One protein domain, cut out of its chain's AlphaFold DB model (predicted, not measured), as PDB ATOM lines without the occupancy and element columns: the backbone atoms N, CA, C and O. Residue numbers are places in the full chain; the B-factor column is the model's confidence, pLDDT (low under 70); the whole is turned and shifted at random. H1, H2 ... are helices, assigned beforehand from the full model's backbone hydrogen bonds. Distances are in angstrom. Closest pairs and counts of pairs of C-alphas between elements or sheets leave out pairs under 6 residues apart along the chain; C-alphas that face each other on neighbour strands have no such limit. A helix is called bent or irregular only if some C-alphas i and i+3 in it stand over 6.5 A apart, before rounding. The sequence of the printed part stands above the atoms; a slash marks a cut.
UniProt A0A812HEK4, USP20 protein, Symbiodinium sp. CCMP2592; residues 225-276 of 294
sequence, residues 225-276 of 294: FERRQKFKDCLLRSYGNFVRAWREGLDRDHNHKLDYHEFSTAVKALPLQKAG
ATOM      1  N   PHE A 225     112.794  68.598 188.359       72.75
ATOM      2  CA  PHE A 225     112.034  69.836 188.529       72.75
ATOM      3  C   PHE A 225     111.671  70.112 189.999       72.75
ATOM      4  O   PHE A 225     111.908  71.211 190.490       72.75
ATOM      5  N   GLU A 226     111.201  69.101 190.729       72.88
ATOM      6  CA  GLU A 226     110.779  69.222 192.132       72.88
ATOM      7  C   GLU A 226     111.956  69.536 193.062       72.88
ATOM      8  O   GLU A 226     111.829  70.366 193.961       72.88
ATOM      9  N   ARG A 227     113.132  68.940 192.815       72.56
ATOM     10  CA  ARG A 227     114.364  69.260 193.564       72.56
ATOM     11  C   ARG A 227     114.800  70.705 193.355       72.56
ATOM     12  O   ARG A 227     115.165  71.387 194.308       72.56
ATOM     13  N   ARG A 228     114.730  71.184 192.109       74.50
ATOM     14  CA  ARG A 228     115.056  72.574 191.770       74.50
ATOM     15  C   ARG A 228     114.082  73.545 192.434       74.50
ATOM     16  O   ARG A 228     114.528  74.568 192.942       74.50
ATOM     17  N   GLN A 229     112.789  73.234 192.425       78.00
ATOM     18  CA  GLN A 229     111.777  74.104 193.016       78.00
ATOM     19  C   GLN A 229     111.947  74.195 194.535       78.00
ATOM     20  O   GLN A 229     112.094  75.286 195.067       78.00
ATOM     21  N   LYS A 230     112.100  73.054 195.212       76.75
ATOM     22  CA  LYS A 230     112.356  73.012 196.657       76.75
ATOM     23  C   LYS A 230     113.655  73.720 197.059       76.75
ATOM     24  O   LYS A 230     113.695  74.379 198.092       76.75
ATOM     25  N   PHE A 231     114.706  73.638 196.238       78.06
ATOM     26  CA  PHE A 231     115.934  74.408 196.457       78.06
ATOM     27  C   PHE A 231     115.682  75.921 196.388       78.06
ATOM     28  O   PHE A 231     116.115  76.651 197.275       78.06
ATOM     29  N   LYS A 232     114.931  76.391 195.382       80.62
ATOM     30  CA  LYS A 232     114.532  77.802 195.273       80.62
ATOM     31  C   LYS A 232     113.690  78.253 196.467       80.62
ATOM     32  O   LYS A 232     113.957  79.319 197.011       80.62
ATOM     33  N   ASP A 233     112.736  77.434 196.898       79.88
ATOM     34  CA  ASP A 233     111.870  77.745 198.038       79.88
ATOM     35  C   ASP A 233     112.676  77.838 199.345       79.88
ATOM     36  O   ASP A 233     112.420  78.710 200.173       79.88
ATOM     37  N   CYS A 234     113.702  76.998 199.521       78.44
ATOM     38  CA  CYS A 234     114.620  77.093 200.657       78.44
ATOM     39  C   CYS A 234     115.500  78.343 200.605       78.44
ATOM     40  O   CYS A 234     115.667  78.993 201.634       78.44
ATOM     41  N   LEU A 235     116.020  78.720 199.434       80.19
ATOM     42  CA  LEU A 235     116.769  79.971 199.288       80.19
ATOM     43  C   LEU A 235     115.892  81.185 199.619       80.19
ATOM     44  O   LEU A 235     116.330  82.072 200.348       80.19
ATOM     45  N   LEU A 236     114.640  81.198 199.153       82.06
ATOM     46  CA  LEU A 236     113.678  82.248 199.489       82.06
ATOM     47  C   LEU A 236     113.319  82.251 200.977       82.06
ATOM     48  O   LEU A 236     113.261  83.315 201.580       82.06
ATOM     49  N   ARG A 237     113.119  81.086 201.598       79.62
ATOM     50  CA  ARG A 237     112.787  80.998 203.028       79.62
ATOM     51  C   ARG A 237     113.948  81.432 203.926       79.62
ATOM     52  O   ARG A 237     113.702  82.035 204.963       79.62
ATOM     53  N   SER A 238     115.186  81.122 203.548       76.12
ATOM     54  CA  SER A 238     116.373  81.451 204.347       76.12
ATOM     55  C   SER A 238     116.870  82.881 204.135       76.12
ATOM     56  O   SER A 238     117.311  83.505 205.093       76.12
ATOM     57  N   TYR A 239     116.791  83.412 202.912       77.00
ATOM     58  CA  TYR A 239     117.383  84.710 202.563       77.00
ATOM     59  C   TYR A 239     116.358  85.766 202.120       77.00
ATOM     60  O   TYR A 239     116.724  86.904 201.838       77.00
ATOM     61  N   GLY A 240     115.073  85.420 202.029       81.19
ATOM     62  CA  GLY A 240     113.976  86.317 201.645       81.19
ATOM     63  C   GLY A 240     113.892  86.618 200.145       81.19
ATOM     64  O   GLY A 240     112.799  86.688 199.592       81.19
ATOM     65  N   ASN A 241     115.029  86.772 199.460       84.88
ATOM     66  CA  ASN A 241     115.083  86.992 198.015       84.88
ATOM     67  C   ASN A 241     116.307  86.316 197.368       84.88
ATOM     68  O   ASN A 241     117.298  86.011 198.032       84.88
ATOM     69  N   PHE A 242     116.242  86.095 196.052       80.69
ATOM     70  CA  PHE A 242     117.290  85.381 195.313       80.69
ATOM     71  C   PHE A 242     118.607  86.151 195.201       80.69
ATOM     72  O   PHE A 242     119.664  85.529 195.190       80.69
ATOM     73  N   VAL A 243     118.563  87.482 195.134       82.19
ATOM     74  CA  VAL A 243     119.771  88.315 195.011       82.19
ATOM     75  C   VAL A 243     120.595  88.237 196.295       82.19
ATOM     76  O   VAL A 243     121.816  88.108 196.251       82.19
ATOM     77  N   ARG A 244     119.921  88.241 197.443       80.19
ATOM     78  CA  ARG A 244     120.516  88.070 198.763       80.19
ATOM     79  C   ARG A 244     121.016  86.646 198.966       80.19
ATOM     80  O   ARG A 244     122.144  86.460 199.400       80.19
ATOM     81  N   ALA A 245     120.229  85.648 198.560       83.19
ATOM     82  CA  ALA A 245     120.655  84.251 198.574       83.19
ATOM     83  C   ALA A 245     121.921  84.021 197.735       83.19
ATOM     84  O   ALA A 245     122.798  83.258 198.131       83.19
ATOM     85  N   TRP A 246     122.018  84.703 196.591       80.00
ATOM     86  CA  TRP A 246     123.199  84.673 195.746       80.00
ATOM     87  C   TRP A 246     124.388  85.339 196.441       80.00
ATOM     88  O   TRP A 246     125.357  84.658 196.738       80.00
ATOM     89  N   ARG A 247     124.290  86.630 196.777       78.94
ATOM     90  CA  ARG A 247     125.421  87.426 197.288       78.94
ATOM     91  C   ARG A 247     125.897  87.054 198.691       78.94
ATOM     92  O   ARG A 247     127.069  87.223 198.987       78.94
ATOM     93  N   GLU A 248     124.996  86.633 199.574       75.12
ATOM     94  CA  GLU A 248     125.333  86.350 200.979       75.12
ATOM     95  C   GLU A 248     125.491  84.846 201.246       75.12
ATOM     96  O   GLU A 248     126.183  84.456 202.186       75.12
ATOM     97  N   GLY A 249     124.847  83.999 200.437       76.25
ATOM     98  CA  GLY A 249     124.799  82.554 200.653       76.25
ATOM     99  C   GLY A 249     125.670  81.743 199.697       76.25
ATOM    100  O   GLY A 249     126.445  80.901 200.150       76.25
ATOM    101  N   LEU A 250     125.506  81.958 198.389       79.75
ATOM    102  CA  LEU A 250     126.099  81.121 197.340       79.75
ATOM    103  C   LEU A 250     127.461  81.640 196.856       79.75
ATOM    104  O   LEU A 250     128.380  80.846 196.729       79.75
ATOM    105  N   ASP A 251     127.586  82.944 196.629       79.31
ATOM    106  CA  ASP A 251     128.739  83.642 196.037       79.31
ATOM    107  C   ASP A 251     129.454  84.451 197.133       79.31
ATOM    108  O   ASP A 251     129.303  85.674 197.253       79.31
ATOM    109  N   ARG A 252     130.136  83.726 198.034       71.19
ATOM    110  CA  ARG A 252     130.727  84.290 199.265       71.19
ATOM    111  C   ARG A 252     132.046  85.004 199.007       71.19
ATOM    112  O   ARG A 252     132.427  85.849 199.812       71.19
ATOM    113  N   ASP A 253     132.739  84.653 197.931       76.50
ATOM    114  CA  ASP A 253     133.972  85.315 197.512       76.50
ATOM    115  C   ASP A 253     133.722  86.468 196.515       76.50
ATOM    116  O   ASP A 253     134.660  87.175 196.141       76.50
ATOM    117  N   HIS A 254     132.453  86.698 196.147       76.06
ATOM    118  CA  HIS A 254     131.992  87.753 195.247       76.06
ATOM    119  C   HIS A 254     132.627  87.687 193.853       76.06
ATOM    120  O   HIS A 254     132.768  88.709 193.175       76.06
ATOM    121  N   ASN A 255     132.997  86.488 193.405       82.25
ATOM    122  CA  ASN A 255     133.588  86.264 192.092       82.25
ATOM    123  C   ASN A 255     132.533  86.191 190.961       82.25
ATOM    124  O   ASN A 255     132.892  86.006 189.790       82.25
ATOM    125  N   HIS A 256     131.242  86.343 191.294       72.19
ATOM    126  CA  HIS A 256     130.096  86.285 190.372       72.19
ATOM    127  C   HIS A 256     129.937  84.947 189.642       72.19
ATOM    128  O   HIS A 256     129.221  84.835 188.641       72.19
ATOM    129  N   LYS A 257     130.592  83.913 190.153       77.62
ATOM    130  CA  LYS A 257     130.508  82.522 189.738       77.62
ATOM    131  C   LYS A 257     130.173  81.694 190.974       77.62
ATOM    132  O   LYS A 257     130.166  82.170 192.097       77.62
ATOM    133  N   LEU A 258     129.773  80.457 190.732       78.31
ATOM    134  CA  LEU A 258     129.461  79.524 191.799       78.31
ATOM    135  C   LEU A 258     130.234  78.256 191.514       78.31
ATOM    136  O   LEU A 258     129.877  77.505 190.596       78.31
ATOM    137  N   ASP A 259     131.313  78.047 192.256       75.81
ATOM    138  CA  ASP A 259     132.058  76.807 192.152       75.81
ATOM    139  C   ASP A 259     131.404  75.684 192.979       75.81
ATOM    140  O   ASP A 259     130.433  75.859 193.725       75.81
ATOM    141  N   TYR A 260     131.906  74.467 192.796       72.81
ATOM    142  CA  TYR A 260     131.366  73.299 193.478       72.81
ATOM    143  C   TYR A 260     131.562  73.349 195.003       72.81
ATOM    144  O   TYR A 260     130.706  72.871 195.751       72.81
ATOM    145  N   HIS A 261     132.689  73.884 195.472       71.19
ATOM    146  CA  HIS A 261     133.023  73.965 196.888       71.19
ATOM    147  C   HIS A 261     132.126  74.984 197.603       71.19
ATOM    148  O   HIS A 261     131.589  74.694 198.677       71.19
ATOM    149  N   GLU A 262     131.901  76.134 196.979       70.62
ATOM    150  CA  GLU A 262     130.967  77.167 197.418       70.62
ATOM    151  C   GLU A 262     129.535  76.640 197.452       70.62
ATOM    152  O   GLU A 262     128.866  76.721 198.485       70.62
ATOM    153  N   PHE A 263     129.096  75.978 196.376       77.88
ATOM    154  CA  PHE A 263     127.778  75.353 196.321       77.88
ATOM    155  C   PHE A 263     127.599  74.288 197.409       77.88
ATOM    156  O   PHE A 263     126.595  74.287 198.121       77.88
ATOM    157  N   SER A 264     128.575  73.393 197.588       76.25
ATOM    158  CA  SER A 264     128.529  72.345 198.617       76.25
ATOM    159  C   SER A 264     128.456  72.937 200.025       76.25
ATOM    160  O   SER A 264     127.681  72.472 200.863       76.25
ATOM    161  N   THR A 265     129.231  73.989 200.286       75.31
ATOM    162  CA  THR A 265     129.264  74.674 201.581       75.31
ATOM    163  C   THR A 265     127.952  75.407 201.857       75.31
ATOM    164  O   THR A 265     127.394  75.272 202.946       75.31
ATOM    165  N   ALA A 266     127.407  76.110 200.862       72.94
ATOM    166  CA  ALA A 266     126.122  76.794 200.968       72.94
ATOM    167  C   ALA A 266     124.959  75.813 201.194       72.94
ATOM    168  O   ALA A 266     124.102  76.046 202.045       72.94
ATOM    169  N   VAL A 267     124.946  74.674 200.494       74.12
ATOM    170  CA  VAL A 267     123.913  73.634 200.655       74.12
ATOM    171  C   VAL A 267     123.975  72.969 202.033       74.12
ATOM    172  O   VAL A 267     122.925  72.644 202.583       74.12
ATOM    173  N   LYS A 268     125.170  72.805 202.619       73.50
ATOM    174  CA  LYS A 268     125.342  72.301 203.995       73.50
ATOM    175  C   LYS A 268     124.879  73.298 205.059       73.50
ATOM    176  O   LYS A 268     124.386  72.880 206.100       73.50
ATOM    177  N   ALA A 269     125.049  74.597 204.808       68.50
ATOM    178  CA  ALA A 269     124.604  75.657 205.713       68.50
ATOM    179  C   ALA A 269     123.081  75.883 205.664       68.50
ATOM    180  O   ALA A 269     122.489  76.389 206.615       68.50
ATOM    181  N   LEU A 270     122.434  75.500 204.560       69.31
ATOM    182  CA  LEU A 270     120.986  75.549 204.421       69.31
ATOM    183  C   LEU A 270     120.309  74.420 205.222       69.31
ATOM    184  O   LEU A 270     120.799  73.291 205.251       69.31
ATOM    185  N   PRO A 271     119.106  74.650 205.778       62.97
ATOM    186  CA  PRO A 271     118.325  73.639 206.500       62.97
ATOM    187  C   PRO A 271     117.711  72.556 205.579       62.97
ATOM    188  O   PRO A 271     116.667  71.981 205.881       62.97
ATOM    189  N   LEU A 272     118.352  72.262 204.443       57.69
ATOM    190  CA  LEU A 272     117.921  71.295 203.432       57.69
ATOM    191  C   LEU A 272     118.073  69.838 203.897       57.69
ATOM    192  O   LEU A 272     117.293  68.984 203.474       57.69
ATOM    193  N   GLN A 273     119.032  69.552 204.786       52.91
ATOM    194  CA  GLN A 273     119.263  68.201 205.317       52.91
ATOM    195  C   GLN A 273     118.131  67.707 206.230       52.91
ATOM    196  O   GLN A 273     117.772  66.536 206.175       52.91
ATOM    197  N   LYS A 274     117.498  68.590 207.018       48.88
ATOM    198  CA  LYS A 274     116.370  68.212 207.897       48.88
ATOM    199  C   LYS A 274     115.077  67.896 207.135       48.88
ATOM    200  O   LYS A 274     114.182  67.280 207.698       48.88
ATOM    201  N   ALA A 275     114.976  68.304 205.869       46.25
ATOM    202  CA  ALA A 275     113.797  68.090 205.027       46.25
ATOM    203  C   ALA A 275     113.866  66.802 204.178       46.25
ATOM    204  O   ALA A 275     113.032  66.623 203.289       46.25
ATOM    205  N   GLY A 276     114.868  65.937 204.396       52.25
ATOM    206  CA  GLY A 276     115.027  64.676 203.655       52.25
ATOM    207  C   GLY A 276     115.284  64.855 202.153       52.25
ATOM    208  O   GLY A 276     115.010  63.952 201.370       52.25
TER     209      GLY A 276
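This is residues 225 to 276 of the 294 residues of the protein "USP20 protein" of Symbiodinium sp. CCMP2592 (UniProt A0A812HEK4). Three short helices stand with their centres in a triangle: H1 and H2 meet in a corner at their tight link, and the far end of H2 touches H3, which makes the third side without reaching H1. The link from H2 to H3 bows outward round Asn 255, and the tail after H3, residues 270 to 276, runs back toward the side of H1. The printed part has 52 residues with three named helices, in the order H1, H2, H3, and no named strand; the class is all helix. It is compact, with a radius of gyration of the C-alphas of 10.7 A, and rounded, spanning 30 by 21 by 19 A.

Find C-alpha 225 at (112.034, 69.836, 188.529); from there H1 runs through residues 225 to 239, 21.1 A from first to last C-alpha. Next look at H2, residues 242 to 250, 10.0 A long. H2 is neither bent nor irregular, but only just: C-alphas 247 and 250 are 6.3 A apart. H3, residues 260 to 269, is 14.2 A long and ends with C-alpha 269 at (124.604, 75.657, 205.713).

Look first at Tyr 239 and Ala 245, whose C-alphas, 5.2 A apart, are the closest of H1 and H2. These helices touch only at the corner, H1 with residues 235 to 239 alone, and are about perpendicular at 84 degrees. Then go to Leu 250 and Ala 266: their C-alphas, 5.6 A apart, are the closest of H2 and H3, which touch, about perpendicular at 80 degrees. H1 and H3 are apart. In H1, H2 and H3 every O i to N i+4 pair is within hydrogen-bond range.

The two C-alphas farthest apart are those of Asn 255 and Gly 276, at 30.7 A. The printed part has no cut; the link from H1 to H2 is tight, and that from H2 to H3 is short, with 9 residues. The mean pLDDT of the printed part is 74.1, and at residues 269 to 276 you will find it under 70.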